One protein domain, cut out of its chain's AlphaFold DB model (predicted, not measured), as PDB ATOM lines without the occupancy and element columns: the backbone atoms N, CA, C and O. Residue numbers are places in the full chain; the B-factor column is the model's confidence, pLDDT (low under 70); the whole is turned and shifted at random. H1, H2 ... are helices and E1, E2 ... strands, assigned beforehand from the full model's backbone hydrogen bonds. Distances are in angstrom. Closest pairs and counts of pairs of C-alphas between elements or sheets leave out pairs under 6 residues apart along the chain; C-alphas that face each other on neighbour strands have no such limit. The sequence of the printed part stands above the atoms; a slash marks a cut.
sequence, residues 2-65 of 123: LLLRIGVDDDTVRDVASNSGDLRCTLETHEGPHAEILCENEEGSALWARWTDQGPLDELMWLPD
ATOM      1  N   LEU A   2      -2.039  -2.255  34.405       30.98
ATOM      2  CA  LEU A   2      -0.907  -1.456  33.941       30.98
ATOM      3  C   LEU A   2      -1.368   0.010  33.919       30.98
ATOM      4  O   LEU A   2      -2.149   0.377  33.048       30.98
ATOM      5  N   LEU A   3      -0.956   0.821  34.897       34.91
ATOM      6  CA  LEU A   3      -1.097   2.275  34.804       34.91
ATOM      7  C   LEU A   3      -0.146   2.731  33.692       34.91
ATOM      8  O   LEU A   3       1.072   2.744  33.880       34.91
ATOM      9  N   LEU A   4      -0.689   3.016  32.506       36.59
ATOM     10  CA  LEU A   4       0.066   3.714  31.474       36.59
ATOM     11  C   LEU A   4       0.365   5.111  32.029       36.59
ATOM     12  O   LEU A   4      -0.535   5.936  32.138       36.59
ATOM     13  N   ARG A   5       1.627   5.369  32.387       45.34
ATOM     14  CA  ARG A   5       2.157   6.733  32.469       45.34
ATOM     15  C   ARG A   5       2.063   7.302  31.055       45.34
ATOM     16  O   ARG A   5       2.920   7.009  30.224       45.34
ATOM     17  N   ILE A   6       0.976   8.009  30.759       44.19
ATOM     18  CA  ILE A   6       0.866   8.786  29.527       44.19
ATOM     19  C   ILE A   6       1.956   9.856  29.623       44.19
ATOM     20  O   ILE A   6       2.054  10.569  30.620       44.19
ATOM     21  N   GLY A   7       2.874   9.837  28.661       50.66
ATOM     22  CA  GLY A   7       3.976  10.784  28.596       50.66
ATOM     23  C   GLY A   7       3.583  12.041  27.830       50.66
ATOM     24  O   GLY A   7       2.756  11.949  26.927       50.66
ATOM     25  N   VAL A   8       4.314  13.124  28.143       46.78
ATOM     26  CA  VAL A   8       4.419  14.452  27.488       46.78
ATOM     27  C   VAL A   8       3.622  15.556  28.219       46.78
ATOM     28  O   VAL A   8       2.428  15.400  28.416       46.78
ATOM     29  N   ASP A   9       4.186  16.683  28.685       52.12
ATOM     30  CA  ASP A   9       5.536  17.276  28.581       52.12
ATOM     31  C   ASP A   9       6.424  17.008  29.816       52.12
ATOM     32  O   ASP A   9       6.116  17.394  30.946       52.12
ATOM     33  N   ASP A  10       7.570  16.366  29.587       56.81
ATOM     34  CA  ASP A  10       8.531  15.961  30.628       56.81
ATOM     35  C   ASP A  10       9.118  17.174  31.378       56.81
ATOM     36  O   ASP A  10       9.399  17.093  32.568       56.81
ATOM     37  N   ASP A  11       9.238  18.329  30.717       61.75
ATOM     38  CA  ASP A  11       9.870  19.515  31.300       61.75
ATOM     39  C   ASP A  11       9.012  20.207  32.368       61.75
ATOM     40  O   ASP A  11       9.563  20.632  33.380       61.75
ATOM     41  N   THR A  12       7.682  20.250  32.225       62.41
ATOM     42  CA  THR A  12       6.789  20.808  33.262       62.41
ATOM     43  C   THR A  12       6.799  19.935  34.511       62.41
ATOM     44  O   THR A  12       6.963  20.429  35.623       62.41
ATOM     45  N   VAL A  13       6.685  18.615  34.337       64.00
ATOM     46  CA  VAL A  13       6.760  17.671  35.462       64.00
ATOM     47  C   VAL A  13       8.141  17.729  36.107       64.00
ATOM     48  O   VAL A  13       8.237  17.688  37.328       64.00
ATOM     49  N   ARG A  14       9.210  17.860  35.316       63.97
ATOM     50  CA  ARG A  14      10.585  17.973  35.812       63.97
ATOM     51  C   ARG A  14      10.829  19.278  36.560       63.97
ATOM     52  O   ARG A  14      11.499  19.232  37.586       63.97
ATOM     53  N   ASP A  15      10.297  20.406  36.102       67.50
ATOM     54  CA  ASP A  15      10.426  21.698  36.787       67.50
ATOM     55  C   ASP A  15       9.644  21.711  38.107       67.50
ATOM     56  O   ASP A  15      10.201  22.016  39.163       67.50
ATOM     57  N   VAL A  16       8.391  21.244  38.087       67.38
ATOM     58  CA  VAL A  16       7.576  21.085  39.302       67.38
ATOM     59  C   VAL A  16       8.218  20.079  40.261       67.38
ATOM     60  O   VAL A  16       8.306  20.349  41.452       67.38
ATOM     61  N   ALA A  17       8.740  18.950  39.771       66.19
ATOM     62  CA  ALA A  17       9.458  17.982  40.599       66.19
ATOM     63  C   ALA A  17      10.758  18.562  41.175       66.19
ATOM     64  O   ALA A  17      11.081  18.299  42.332       66.19
ATOM     65  N   SER A  18      11.484  19.383  40.413       64.44
ATOM     66  CA  SER A  18      12.710  20.050  40.877       64.44
ATOM     67  C   SER A  18      12.430  21.089  41.968       64.44
ATOM     68  O   SER A  18      13.276  21.288  42.837       64.44
ATOM     69  N   ASN A  19      11.231  21.683  41.971       64.75
ATOM     70  CA  ASN A  19      10.758  22.646  42.972       64.75
ATOM     71  C   ASN A  19       9.748  22.047  43.977       64.75
ATOM     72  O   ASN A  19       9.167  22.763  44.790       64.75
ATOM     73  N   SER A  20       9.541  20.727  43.961       64.38
ATOM     74  CA  SER A  20       8.488  20.052  44.740       64.38
ATOM     75  C   SER A  20       8.663  20.154  46.256       64.38
ATOM     76  O   SER A  20       7.697  19.980  46.995       64.38
ATOM     77  N   GLY A  21       9.867  20.495  46.730       64.56
ATOM     78  CA  GLY A  21      10.133  20.772  48.145       64.56
ATOM     79  C   GLY A  21       9.342  21.956  48.713       64.56
ATOM     80  O   GLY A  21       9.165  22.027  49.930       64.56
ATOM     81  N   ASP A  22       8.827  22.841  47.852       71.56
ATOM     82  CA  ASP A  22       7.979  23.972  48.244       71.56
ATOM     83  C   ASP A  22       6.474  23.664  48.149       71.56
ATOM     84  O   ASP A  22       5.657  24.426  48.673       71.56
ATOM     85  N   LEU A  23       6.085  22.541  47.533       77.12
ATOM     86  CA  LEU A  23       4.686  22.130  47.422       77.12
ATOM     87  C   LEU A  23       4.211  21.499  48.732       77.12
ATOM     88  O   LEU A  23       4.537  20.357  49.068       77.12
ATOM     89  N   ARG A  24       3.407  22.260  49.471       81.69
ATOM     90  CA  ARG A  24       2.738  21.799  50.690       81.69
ATOM     91  C   ARG A  24       1.284  21.490  50.399       81.69
ATOM     92  O   ARG A  24       0.652  22.182  49.610       81.69
ATOM     93  N   CYS A  25       0.760  20.490  51.097       83.94
ATOM     94  CA  CYS A  25      -0.665  20.220  51.099       83.94
ATOM     95  C   CYS A  25      -1.439  21.449  51.610       83.94
ATOM     96  O   CYS A  25      -1.161  21.944  52.706       83.94
ATOM     97  N   THR A  26      -2.424  21.913  50.838       80.62
ATOM     98  CA  THR A  26      -3.280  23.069  51.166       80.62
ATOM     99  C   THR A  26      -4.148  22.857  52.402       80.62
ATOM    100  O   THR A  26      -4.516  23.824  53.064       80.62
ATOM    101  N   LEU A  27      -4.431  21.603  52.757       81.44
ATOM    102  CA  LEU A  27      -5.151  21.271  53.984       81.44
ATOM    103  C   LEU A  27      -4.293  21.457  55.242       81.44
ATOM    104  O   LEU A  27      -4.858  21.490  56.330       81.44
ATOM    105  N   GLU A  28      -2.964  21.591  55.097       71.38
ATOM    106  CA  GLU A  28      -1.918  21.685  56.134       71.38
ATOM    107  C   GLU A  28      -1.904  20.522  57.147       71.38
ATOM    108  O   GLU A  28      -0.892  19.837  57.315       71.38
ATOM    109  N   THR A  29      -3.023  20.291  57.832       80.62
ATOM    110  CA  THR A  29      -3.275  19.203  58.773       80.62
ATOM    111  C   THR A  29      -4.479  18.381  58.345       80.62
ATOM    112  O   THR A  29      -5.622  18.810  58.473       80.62
ATOM    113  N   HIS A  30      -4.211  17.164  57.880       77.38
ATOM    114  CA  HIS A  30      -5.217  16.164  57.557       77.38
ATOM    115  C   HIS A  30      -4.675  14.772  57.885       77.38
ATOM    116  O   HIS A  30      -3.466  14.551  57.868       77.38
ATOM    117  N   GLU A  31      -5.579  13.837  58.163       77.06
ATOM    118  CA  GLU A  31      -5.254  12.415  58.223       77.06
ATOM    119  C   GLU A  31      -5.621  11.764  56.885       77.06
ATOM    120  O   GLU A  31      -6.700  12.005  56.340       77.06
ATOM    121  N   GLY A  32      -4.736  10.914  56.366       81.50
ATOM    122  CA  GLY A  32      -4.971  10.151  55.139       81.50
ATOM    123  C   GLY A  32      -4.562  10.874  53.851       81.50
ATOM    124  O   GLY A  32      -4.103  12.015  53.888       81.50
ATOM    125  N   PRO A  33      -4.687  10.200  52.694       85.69
ATOM    126  CA  PRO A  33      -4.159  10.709  51.439       85.69
ATOM    127  C   PRO A  33      -4.943  11.922  50.931       85.69
ATOM    128  O   PRO A  33      -6.172  11.907  50.893       85.69
ATOM    129  N   HIS A  34      -4.217  12.934  50.464       87.62
ATOM    130  CA  HIS A  34      -4.758  14.095  49.772       87.62
ATOM    131  C   HIS A  34      -4.130  14.202  48.385       87.62
ATOM    132  O   HIS A  34      -2.942  13.922  48.207       87.62
ATOM    133  N   ALA A  35      -4.930  14.592  47.399       89.31
ATOM    134  CA  ALA A  35      -4.453  14.861  46.058       89.31
ATOM    135  C   ALA A  35      -5.051  16.172  45.555       89.31
ATOM    136  O   ALA A  35      -6.241  16.415  45.739       89.31
ATOM    137  N   GLU A  36      -4.229  16.983  44.902       88.75
ATOM    138  CA  GLU A  36      -4.625  18.281  44.364       88.75
ATOM    139  C   GLU A  36      -4.166  18.414  42.912       88.75
ATOM    140  O   GLU A  36      -3.058  17.999  42.555       88.75
ATOM    141  N   ILE A  37      -5.032  18.980  42.072       88.88
ATOM    142  CA  ILE A  37      -4.720  19.278  40.674       88.88
ATOM    143  C   ILE A  37      -3.764  20.468  40.627       88.88
ATOM    144  O   ILE A  37      -4.027  21.508  41.221       88.88
ATOM    145  N   LEU A  38      -2.678  20.331  39.870       86.62
ATOM    146  CA  LEU A  38      -1.749  21.424  39.581       86.62
ATOM    147  C   LEU A  38      -2.015  22.058  38.215       86.62
ATOM    148  O   LEU A  38      -1.927  23.276  38.068       86.62
ATOM    149  N   CYS A  39      -2.317  21.239  37.208       85.00
ATOM    150  CA  CYS A  39      -2.715  21.699  35.885       85.00
ATOM    151  C   CYS A  39      -3.513  20.627  35.142       85.00
ATOM    152  O   CYS A  39      -3.357  19.435  35.394       85.00
ATOM    153  N   GLU A  40      -4.347  21.061  34.207       84.19
ATOM    154  CA  GLU A  40      -5.104  20.199  33.298       84.19
ATOM    155  C   GLU A  40      -4.458  20.239  31.909       84.19
ATOM    156  O   GLU A  40      -3.833  21.237  31.533       84.19
ATOM    157  N   ASN A  41      -4.596  19.162  31.138       81.25
ATOM    158  CA  ASN A  41      -4.240  19.142  29.724       81.25
ATOM    159  C   ASN A  41      -5.496  19.061  28.841       81.25
ATOM    160  O   ASN A  41      -6.588  18.729  29.295       81.25
ATOM    161  N   GLU A  42      -5.340  19.354  27.550       77.38
ATOM    162  CA  GLU A  42      -6.451  19.318  26.586       77.38
ATOM    163  C   GLU A  42      -6.944  17.886  26.279       77.38
ATOM    164  O   GLU A  42      -7.956  17.710  25.603       77.38
ATOM    165  N   GLU A  43      -6.249  16.856  26.773       77.75
ATOM    166  CA  GLU A  43      -6.519  15.440  26.495       77.75
ATOM    167  C   GLU A  43      -7.369  14.752  27.584       77.75
ATOM    168  O   GLU A  43      -7.522  13.528  27.558       77.75
ATOM    169  N   GLY A  44      -7.941  15.506  28.532       74.81
ATOM    170  CA  GLY A  44      -8.781  14.951  29.607       74.81
ATOM    171  C   GLY A  44      -7.971  14.214  30.676       74.81
ATOM    172  O   GLY A  44      -8.353  13.147  31.167       74.81
ATOM    173  N   SER A  45      -6.774  14.725  30.956       84.44
ATOM    174  CA  SER A  45      -5.949  14.324  32.087       84.44
ATOM    175  C   SER A  45      -5.466  15.560  32.834       84.44
ATOM    176  O   SER A  45      -5.314  16.643  32.269       84.44
ATOM    177  N   ALA A  46      -5.131  15.372  34.100       89.50
ATOM    178  CA  ALA A  46      -4.571  16.420  34.936       89.50
ATOM    179  C   ALA A  46      -3.284  15.947  35.614       89.50
ATOM    180  O   ALA A  46      -3.087  14.751  35.847       89.50
ATOM    181  N   LEU A  47      -2.381  16.886  35.896       88.88
ATOM    182  CA  LEU A  47      -1.218  16.674  36.742       88.88
ATOM    183  C   LEU A  47      -1.656  16.825  38.190       88.88
ATOM    184  O   LEU A  47      -2.117  17.890  38.600       88.88
ATOM    185  N   TRP A  48      -1.450  15.774  38.966       90.44
ATOM    186  CA  TRP A  48      -1.810  15.713  40.370       90.44
ATOM    187  C   TRP A  48      -0.571  15.703  41.248       90.44
ATOM    188  O   TRP A  48       0.394  14.979  40.982       90.44
ATOM    189  N   ALA A  49      -0.640  16.472  42.325       89.69
ATOM    190  CA  ALA A  49       0.220  16.361  43.487       89.69
ATOM    191  C   ALA A  49      -0.471  15.482  44.530       89.69
ATOM    192  O   ALA A  49      -1.638  15.709  44.837       89.69
ATOM    193  N   ARG A  50       0.227  14.477  45.067       89.44
ATOM    194  CA  ARG A  50      -0.311  13.558  46.075       89.44
ATOM    195  C   ARG A  50       0.545  13.547  47.337       89.44
ATOM    196  O   ARG A  50       1.764  13.393  47.266       89.44
ATOM    197  N   TRP A  51      -0.129  13.623  48.479       89.69
ATOM    198  CA  TRP A  51       0.416  13.479  49.828       89.69
ATOM    199  C   TRP A  51      -0.300  12.321  50.531       89.69
ATOM    200  O   TRP A  51      -1.496  12.114  50.340       89.69
ATOM    201  N   THR A  52       0.417  11.531  51.318       84.69
ATOM    202  CA  THR A  52      -0.099  10.383  52.079       84.69
ATOM    203  C   THR A  52      -0.401  10.731  53.529       84.69
ATOM    204  O   THR A  52      -1.269  10.098  54.126       84.69
ATOM    205  N   ASP A  53       0.291  11.735  54.064       79.88
ATOM    206  CA  ASP A  53       0.165  12.258  55.422       79.88
ATOM    207  C   ASP A  53       0.669  13.716  55.456       79.88
ATOM    208  O   ASP A  53       1.053  14.280  54.425       79.88
ATOM    209  N   GLN A  54       0.711  14.328  56.640       79.62
ATOM    210  CA  GLN A  54       1.354  15.620  56.852       79.62
ATOM    211  C   GLN A  54       2.836  15.566  56.463       79.62
ATOM    212  O   GLN A  54       3.639  14.877  57.097       79.62
ATOM    213  N   GLY A  55       3.241  16.342  55.458       73.88
ATOM    214  CA  GLY A  55       4.639  16.344  55.051       73.88
ATOM    215  C   GLY A  55       4.911  16.915  53.665       73.88
ATOM    216  O   GLY A  55       4.045  17.570  53.076       73.88
ATOM    217  N   PRO A  56       6.142  16.711  53.160       77.19
ATOM    218  CA  PRO A  56       6.483  17.053  51.787       77.19
ATOM    219  C   PRO A  56       5.670  16.210  50.801       77.19
ATOM    220  O   PRO A  56       5.103  15.179  51.155       77.19
ATOM    221  N   LEU A  57       5.636  16.660  49.551       83.75
ATOM    222  CA  LEU A  57       4.990  15.950  48.455       83.75
ATOM    223  C   LEU A  57       5.535  14.524  48.279       83.75
ATOM    224  O   LEU A  57       6.749  14.341  48.196       83.75
ATOM    225  N   ASP A  58       4.644  13.537  48.158       84.81
ATOM    226  CA  ASP A  58       5.043  12.143  47.928       84.81
ATOM    227  C   ASP A  58       5.172  11.819  46.440       84.81
ATOM    228  O   ASP A  58       6.078  11.091  46.031       84.81
ATOM    229  N   GLU A  59       4.246  12.317  45.616       86.12
ATOM    230  CA  GLU A  59       4.170  11.931  44.209       86.12
ATOM    231  C   GLU A  59       3.584  13.032  43.318       86.12
ATOM    232  O   GLU A  59       2.633  13.719  43.692       86.12
ATOM    233  N   LEU A  60       4.143  13.149  42.108       87.06
ATOM    234  CA  LEU A  60       3.579  13.896  40.983       87.06
ATOM    235  C   LEU A  60       3.225  12.924  39.865       87.06
ATOM    236  O   LEU A  60       4.067  12.126  39.435       87.06
ATOM    237  N   MET A  61       1.990  12.996  39.379       86.38
ATOM    238  CA  MET A  61       1.497  12.056  38.380       86.38
ATOM    239  C   MET A  61       0.416  12.661  37.492       86.38
ATOM    240  O   MET A  61      -0.509  13.302  37.975       86.38
ATOM    241  N   TRP A  62       0.519  12.409  36.189       85.69
ATOM    242  CA  TRP A  62      -0.585  12.633  35.264       85.69
ATOM    243  C   TRP A  62      -1.580  11.488  35.387       85.69
ATOM    244  O   TRP A  62      -1.194  10.320  35.270       85.69
ATOM    245  N   LEU A  63      -2.845  11.821  35.623       89.81
ATOM    246  CA  LEU A  63      -3.931  10.855  35.695       89.81
ATOM    247  C   LEU A  63      -5.109  11.326  34.837       89.81
ATOM    248  O   LEU A  63      -5.399  12.524  34.836       89.81
ATOM    249  N   PRO A  64      -5.792  10.403  34.134       90.81
ATOM    250  CA  PRO A  64      -7.037  10.716  33.447       90.81
ATOM    251  C   PRO A  64      -8.105  11.183  34.427       90.81
ATOM    252  O   PRO A  64      -8.116  10.748  35.584       90.81
ATOM    253  N   ASP A  65      -9.045  11.974  33.931       90.25
ATOM    254  CA  ASP A  65     -10.226  12.351  34.698       90.25
ATOM    255  C   ASP A  65     -11.130  11.138  34.961       90.25
ATOM    256  O   ASP A  65     -11.162  10.150  34.213       90.25
TER     257      ASP A  65
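What this domain is: This is residues 2 to 65 of the 123 residues of an uncharacterized protein of Streptomyces sp. WM4235 (UniProt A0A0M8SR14). A single strongly twisted sheet of three strands, E1, E2 and E3, has one short helix, H1, over one of its faces, running along the strands, and no named helix over the other. A long link, residues 19 to 33, leads from the helix back to the sheet. The printed part has 64 residues, with one named helix followed by three named strands along the chain, H1 E1 E2 E3; the sheet's order is E1, E2, E3, all antiparallel. The class is mixed, helices and strands, with under half of the residues in named elements. The whole is compact, with a radius of gyration of the C-alphas of 12.0 A, and spans 32 by 23 by 21 A.

Where its parts are: The printed part begins at Leu 2, with its C-alpha at (-0.907, -1.456, 33.941). H1 holds residues 10 to 18, begins at C-alpha 10 at (8.531, 15.961, 30.628) and measures 11.8 A from first to last C-alpha. E1 holds residues 34 to 40 and measures 17.6 A, starting at C-alpha 34 at (-4.758, 14.095, 49.772). E2 holds residues 45 to 51 and measures 18.9 A. E3 holds residues 59 to 64, measures 15.6 A and ends at C-alpha 64 at (-7.037, 10.716, 33.447).

How they stand to each other: The strands form a meander, each strand the antiparallel neighbour of the one before, with E2 as the inner strand and E1 and E3 as edge strands. E1 and E2 are a hairpin with a tight link of 4 residues and an angle of 150 degrees between their directions; N 36 and O 49 are 2.9 A apart, within hydrogen-bond range, as are N 38 and O 47 at 2.8 A. E2 and E3 are a hairpin with a short link of 7 residues and an angle of 148 degrees; N 48 and O 61 are within hydrogen-bond range at 2.8 A. H1 is on the sheet at a height of 10.0 A. It lies over E2, only just not over E3 as well, since 7 of its C-alphas fall on E2 and 2 on E3. It runs along the strands, at 18 degrees to E2 on the local plane. The closest C-alphas of H1 and E3 are those of Ala 17 and Leu 60, 7.2 A apart. Each O i to N i+4 pair in H1 is within hydrogen-bond range.

The domain as a whole: The two C-alphas farthest apart are those of Thr 29 and Glu 43, 32.7 A. The printed part has no cut, and its one long link joins H1 to E1. The mean pLDDT of the printed part is 74.7, and residues 2 to 21 of the model are under 70.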